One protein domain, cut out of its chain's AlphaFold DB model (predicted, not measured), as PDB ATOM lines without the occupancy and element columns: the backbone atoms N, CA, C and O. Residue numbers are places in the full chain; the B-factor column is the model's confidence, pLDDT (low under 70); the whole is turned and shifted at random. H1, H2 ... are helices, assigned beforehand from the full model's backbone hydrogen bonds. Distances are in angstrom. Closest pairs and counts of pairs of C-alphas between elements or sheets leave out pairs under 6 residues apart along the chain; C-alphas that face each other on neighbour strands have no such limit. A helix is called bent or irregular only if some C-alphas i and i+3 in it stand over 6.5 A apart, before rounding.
ATOM      1  N   GLY A  14     167.017 143.905 171.761       71.50
ATOM      2  CA  GLY A  14     165.621 144.350 171.698       71.50
ATOM      3  C   GLY A  14     164.582 143.231 171.552       71.50
ATOM      4  O   GLY A  14     163.396 143.506 171.707       71.50
ATOM      5  N   GLN A  15     164.994 141.987 171.275       76.69
ATOM      6  CA  GLN A  15     164.095 140.823 171.255       76.69
ATOM      7  C   GLN A  15     163.906 140.171 172.634       76.69
ATOM      8  O   GLN A  15     163.095 139.256 172.772       76.69
ATOM      9  N   SER A  16     164.624 140.626 173.666       75.88
ATOM     10  CA  SER A  16     164.360 140.189 175.038       75.88
ATOM     11  C   SER A  16     163.094 140.861 175.575       75.88
ATOM     12  O   SER A  16     162.937 142.073 175.459       75.88
ATOM     13  N   GLU A  17     162.206 140.100 176.223       74.88
ATOM     14  CA  GLU A  17     161.023 140.657 176.903       74.88
ATOM     15  C   GLU A  17     161.403 141.576 178.079       74.88
ATOM     16  O   GLU A  17     160.607 142.398 178.532       74.88
ATOM     17  N   SER A  18     162.618 141.432 178.609       76.00
ATOM     18  CA  SER A  18     163.168 142.263 179.682       76.00
ATOM     19  C   SER A  18     164.684 142.338 179.516       76.00
ATOM     20  O   SER A  18     165.405 141.556 180.138       76.00
ATOM     21  N   PRO A  19     165.190 143.207 178.622       75.81
ATOM     22  CA  PRO A  19     166.623 143.357 178.444       75.81
ATOM     23  C   PRO A  19     167.235 143.940 179.717       75.81
ATOM     24  O   PRO A  19     166.703 144.889 180.297       75.81
ATOM     25  N   ASP A  20     168.372 143.384 180.132       80.44
ATOM     26  CA  ASP A  20     169.158 143.962 181.214       80.44
ATOM     27  C   ASP A  20     169.536 145.407 180.860       80.44
ATOM     28  O   ASP A  20     169.849 145.731 179.711       80.44
ATOM     29  N   GLN A  21     169.485 146.291 181.853       83.69
ATOM     30  CA  GLN A  21     169.882 147.688 181.714       83.69
ATOM     31  C   GLN A  21     171.085 147.939 182.613       83.69
ATOM     32  O   GLN A  21     170.987 147.878 183.841       83.69
ATOM     33  N   PHE A  22     172.230 148.211 181.995       88.81
ATOM     34  CA  PHE A  22     173.441 148.578 182.714       88.81
ATOM     35  C   PHE A  22     173.475 150.083 182.970       88.81
ATOM     36  O   PHE A  22     173.016 150.884 182.161       88.81
ATOM     37  N   GLY A  23     174.048 150.470 184.107       92.25
ATOM     38  CA  GLY A  23     174.234 151.866 184.478       92.25
ATOM     39  C   GLY A  23     175.559 152.074 185.192       92.25
ATOM     40  O   GLY A  23     176.105 151.156 185.809       92.25
ATOM     41  N   LEU A  24     176.079 153.298 185.119       95.19
ATOM     42  CA  LEU A  24     177.259 153.691 185.878       95.19
ATOM     43  C   LEU A  24     176.866 153.958 187.334       95.19
ATOM     44  O   LEU A  24     175.987 154.771 187.620       95.19
ATOM     45  N   LEU A  25     177.526 153.261 188.256       96.38
ATOM     46  CA  LEU A  25     177.279 153.385 189.688       96.38
ATOM     47  C   LEU A  25     178.086 154.542 190.280       96.38
ATOM     48  O   LEU A  25     179.271 154.702 189.987       96.38
ATOM     49  N   MET A  26     177.451 155.322 191.153       96.50
ATOM     50  CA  MET A  26     178.067 156.455 191.842       96.50
ATOM     51  C   MET A  26     177.564 156.550 193.283       96.50
ATOM     52  O   MET A  26     176.509 156.014 193.614       96.50
ATOM     53  N   GLU A  27     178.321 157.251 194.129       97.81
ATOM     54  CA  GLU A  27     177.875 157.636 195.470       97.81
ATOM     55  C   GLU A  27     176.653 158.568 195.403       97.81
ATOM     56  O   GLU A  27     176.513 159.376 194.478       97.81
ATOM     57  N   GLU A  28     175.772 158.463 196.398       96.19
ATOM     58  CA  GLU A  28     174.606 159.335 196.531       96.19
ATOM     59  C   GLU A  28     175.035 160.809 196.618       96.19
ATOM     60  O   GLU A  28     175.924 161.173 197.388       96.19
ATOM     61  N   GLY A  29     174.408 161.673 195.815       96.75
ATOM     62  CA  GLY A  29     174.742 163.100 195.755       96.75
ATOM     63  C   GLY A  29     175.986 163.456 194.930       96.75
ATOM     64  O   GLY A  29     176.400 164.617 194.940       96.75
ATOM     65  N   ASN A  30     176.585 162.510 194.193       97.94
ATOM     66  CA  ASN A  30     177.721 162.811 193.322       97.94
ATOM     67  C   ASN A  30     177.340 163.826 192.225       97.94
ATOM     68  O   ASN A  30     176.504 163.555 191.362       97.94
ATOM     69  N   ALA A  31     178.009 164.983 192.227       97.38
ATOM     70  CA  ALA A  31     177.744 166.084 191.300       97.38
ATOM     71  C   ALA A  31     178.004 165.741 189.818       97.38
ATOM     72  O   ALA A  31     177.524 166.449 188.935       97.38
ATOM     73  N   LEU A  32     178.742 164.664 189.524       97.81
ATOM     74  CA  LEU A  32     179.019 164.214 188.157       97.81
ATOM     75  C   LEU A  32     177.850 163.458 187.523       97.81
ATOM     76  O   LEU A  32     177.849 163.301 186.304       97.81
ATOM     77  N   LYS A  33     176.856 163.016 188.306       97.88
ATOM     78  CA  LYS A  33     175.724 162.219 187.807       97.88
ATOM     79  C   LYS A  33     175.039 162.870 186.603       97.88
ATOM     80  O   LYS A  33     174.851 162.215 185.584       97.88
ATOM     81  N   GLU A  34     174.720 164.159 186.701       97.50
ATOM     82  CA  GLU A  34     174.045 164.893 185.623       97.50
ATOM     83  C   GLU A  34     174.915 165.005 184.366       97.50
ATOM     84  O   GLU A  34     174.438 164.807 183.251       97.50
ATOM     85  N   CYS A  35     176.214 165.258 184.539       98.12
ATOM     86  CA  CYS A  35     177.152 165.355 183.422       98.12
ATOM     87  C   CYS A  35     177.320 164.010 182.704       98.12
ATOM     88  O   CYS A  35     177.318 163.963 181.476       98.12
ATOM     89  N   VAL A  36     177.425 162.917 183.458       97.81
ATOM     90  CA  VAL A  36     177.558 161.572 182.893       97.81
ATOM     91  C   VAL A  36     176.275 161.135 182.191       97.81
ATOM     92  O   VAL A  36     176.355 160.578 181.101       97.81
ATOM     93  N   ASN A  37     175.100 161.441 182.751       97.50
ATOM     94  CA  ASN A  37     173.829 161.194 182.070       97.50
ATOM     95  C   ASN A  37     173.757 161.942 180.734       97.50
ATOM     96  O   ASN A  37     173.394 161.343 179.728       97.50
ATOM     97  N   ALA A  38     174.146 163.222 180.705       98.19
ATOM     98  CA  ALA A  38     174.162 164.005 179.472       98.19
ATOM     99  C   ALA A  38     175.107 163.408 178.416       98.19
ATOM    100  O   ALA A  38     174.712 163.268 177.263       98.19
ATOM    101  N   ALA A  39     176.311 162.989 178.818       98.00
ATOM    102  CA  ALA A  39     177.259 162.338 177.916       98.00
ATOM    103  C   ALA A  39     176.722 161.007 177.358       98.00
ATOM    104  O   ALA A  39     176.856 160.744 176.167       98.00
ATOM    105  N   ILE A  40     176.085 160.173 178.189       97.00
ATOM    106  CA  ILE A  40     175.472 158.915 177.727       97.00
ATOM    107  C   ILE A  40     174.331 159.196 176.744       97.00
ATOM    108  O   ILE A  40     174.229 158.512 175.723       97.00
ATOM    109  N   THR A  41     173.496 160.203 177.014       97.75
ATOM    110  CA  THR A  41     172.442 160.630 176.086       97.75
ATOM    111  C   THR A  41     173.035 161.058 174.747       97.75
ATOM    112  O   THR A  41     172.603 160.555 173.717       97.75
ATOM    113  N   GLU A  42     174.068 161.905 174.747       98.44
ATOM    114  CA  GLU A  42     174.723 162.370 173.517       98.44
ATOM    115  C   GLU A  42     175.332 161.211 172.712       98.44
ATOM    116  O   GLU A  42     175.125 161.131 171.503       98.44
ATOM    117  N   LEU A  43     176.009 160.266 173.377       97.88
ATOM    118  CA  LEU A  43     176.550 159.058 172.738       97.88
ATOM    119  C   LEU A  43     175.455 158.154 172.154       97.88
ATOM    120  O   LEU A  43     175.667 157.485 171.141       97.88
ATOM    121  N   THR A  44     174.293 158.103 172.804       95.00
ATOM    122  CA  THR A  44     173.142 157.327 172.328       95.00
ATOM    123  C   THR A  44     172.524 157.988 171.100       95.00
ATOM    124  O   THR A  44     172.299 157.325 170.090       95.00
ATOM    125  N   GLU A  45     172.286 159.300 171.159       97.50
ATOM    126  CA  GLU A  45     171.690 160.079 170.069       97.50
ATOM    127  C   GLU A  45     172.600 160.157 168.838       97.50
ATOM    128  O   GLU A  45     172.108 160.138 167.708       97.50
ATOM    129  N   SER A  46     173.922 160.203 169.032       98.06
ATOM    130  CA  SER A  46     174.893 160.184 167.935       98.06
ATOM    131  C   SER A  46     175.057 158.802 167.289       98.06
ATOM    132  O   SER A  46     175.592 158.700 166.183       98.06
ATOM    133  N   GLY A  47     174.609 157.736 167.963       96.38
ATOM    134  CA  GLY A  47     174.835 156.345 167.564       96.38
ATOM    135  C   GLY A  47     176.235 155.816 167.895       96.38
ATOM    136  O   GLY A  47     176.537 154.657 167.605       96.38
ATOM    137  N   GLU A  48     177.094 156.619 168.524       97.38
ATOM    138  CA  GLU A  48     178.444 156.206 168.910       97.38
ATOM    139  C   GLU A  48     178.422 155.101 169.973       97.38
ATOM    140  O   GLU A  48     179.217 154.161 169.903       97.38
ATOM    141  N   LEU A  49     177.453 155.136 170.895       94.81
ATOM    142  CA  LEU A  49     177.269 154.062 171.872       94.81
ATOM    143  C   LEU A  49     176.971 152.716 171.188       94.81
ATOM    144  O   LEU A  49     177.572 151.703 171.536       94.81
ATOM    145  N   ALA A  50     176.125 152.714 170.155       91.06
ATOM    146  CA  ALA A  50     175.809 151.508 169.387       91.06
ATOM    147  C   ALA A  50     177.025 150.976 168.602       91.06
ATOM    148  O   ALA A  50     177.191 149.763 168.445       91.06
ATOM    149  N   ALA A  51     177.908 151.864 168.131       94.06
ATOM    150  CA  ALA A  51     179.163 151.465 167.495       94.06
ATOM    151  C   ALA A  51     180.112 150.779 168.495       94.06
ATOM    152  O   ALA A  51     180.692 149.738 168.177       94.06
ATOM    153  N   ILE A  52     180.217 151.312 169.718       93.31
ATOM    154  CA  ILE A  52     180.989 150.698 170.811       93.31
ATOM    155  C   ILE A  52     180.422 149.312 171.153       93.31
ATOM    156  O   ILE A  52     181.178 148.343 171.245       93.31
ATOM    157  N   GLU A  53     179.101 149.187 171.299       89.06
ATOM    158  CA  GLU A  53     178.451 147.894 171.548       89.06
ATOM    159  C   GLU A  53     178.707 146.901 170.413       89.06
ATOM    160  O   GLU A  53     179.027 145.742 170.664       89.06
ATOM    161  N   THR A  54     178.645 147.344 169.158       87.94
ATOM    162  CA  THR A  54     178.926 146.476 168.009       87.94
ATOM    163  C   THR A  54     180.350 145.930 168.063       87.94
ATOM    164  O   THR A  54     180.536 144.718 167.964       87.94
ATOM    165  N   GLN A  55     181.335 146.798 168.296       90.12
ATOM    166  CA  GLN A  55     182.745 146.417 168.350       90.12
ATOM    167  C   GLN A  55     183.035 145.396 169.462       90.12
ATOM    168  O   GLN A  55     183.809 144.458 169.266       90.12
ATOM    169  N   TRP A  56     182.442 145.580 170.644       88.44
ATOM    170  CA  TRP A  56     182.829 144.816 171.835       88.44
ATOM    171  C   TRP A  56     181.858 143.703 172.228       88.44
ATOM    172  O   TRP A  56     182.275 142.774 172.918       88.44
ATOM    173  N   LEU A  57     180.597 143.764 171.798       82.69
ATOM    174  CA  LEU A  57     179.564 142.778 172.138       82.69
ATOM    175  C   LEU A  57     179.137 141.935 170.938       82.69
ATOM    176  O   LEU A  57     178.931 140.740 171.110       82.69
ATOM    177  N   SER A  58     179.024 142.515 169.740       79.94
ATOM    178  CA  SER A  58     178.590 141.767 168.551       79.94
ATOM    179  C   SER A  58     179.755 141.137 167.798       79.94
ATOM    180  O   SER A  58     179.808 139.923 167.635       79.94
ATOM    181  N   GLU A  59     180.729 141.936 167.369       81.88
ATOM    182  CA  GLU A  59     181.873 141.439 166.594       81.88
ATOM    183  C   GLU A  59     182.755 140.486 167.410       81.88
ATOM    184  O   GLU A  59     183.334 139.543 166.865       81.88
ATOM    185  N   ALA A  60     182.808 140.681 168.728       77.75
ATOM    186  CA  ALA A  60     183.595 139.853 169.631       77.75
ATOM    187  C   ALA A  60     183.126 138.386 169.697       77.75
ATOM    188  O   ALA A  60     183.931 137.515 170.034       77.75
ATOM    189  N   THR A  61     181.860 138.081 169.380       78.38
ATOM    190  CA  THR A  61     181.349 136.698 169.419       78.38
ATOM    191  C   THR A  61     181.705 135.897 168.167       78.38
ATOM    192  O   THR A  61     181.702 134.667 168.215       78.38
ATOM    193  N   GLY A  62     182.035 136.571 167.057       79.75
ATOM    194  CA  GLY A  62     182.404 135.938 165.788       79.75
ATOM    195  C   GLY A  62     181.274 135.148 165.113       79.75
ATOM    196  O   GLY A  62     181.540 134.376 164.191       79.75
TER     197      GLY A  62
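AT A GLANCE: This is residues 14 to 62 of the 67 residues of the protein "PBPb domain-containing protein" of Ruegeria atlantica (UniProt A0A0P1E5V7). From its first residue the printed part is a long stretch without a named element, residues 14 to 32, which runs out and turns at residues 26 to 32; the chain then folds back through two helices, H1 and H2, joined end to end at a corner. The result is a loose, open bend, with residues 14 to 22, 26 to 32 and 53 to 62 standing free. The printed part has 49 residues with two named helices, H1 then H2, and no named strand; its class is all helix. It is loose, with a radius of gyration of the C-alphas of 13.5 A, and elongated, spanning 40 by 24 by 17 A.

HOW THE PARTS SIT: Look first at H1, residues 33 to 45, and then at H2, residues 48 to 61. They touch only at the corner by their link, and only just, with 3 pairs of C-alphas within 8 A. Their closest C-alphas are those of Leu 43 and Leu 49, 5.1 A apart. H1 touches H2 with residues 40 to 44 alone, and H2 touches H1 with residues 49 to 50 alone. Their lines stand about perpendicular, at 74 degrees. In H1 every O i to N i+4 pair is within hydrogen-bond range; in H2, 7 of 10 are.

IN THESE COORDINATES: Start at C-alpha 14, at (165.621, 144.350, 171.698), and go along the unnamed stretch to residue 32. Find C-alpha 33 at (175.724, 162.219, 187.807); from there H1 runs 18.3 A to C-alpha 45. H2 runs 19.7 A from C-alpha 48 to C-alpha 61, at (181.349, 136.698, 169.419). H2 is neither bent nor irregular, but only just: C-alphas 56 and 59 are 6.3 A apart.

THE WHOLE: The two C-alphas farthest apart are those of Gly 29 and Gly 62, at 41.2 A. The printed part has no cut, and the link from H1 to H2 is tight. The mean pLDDT of the printed part is 90.6, and no printed residue is under 70.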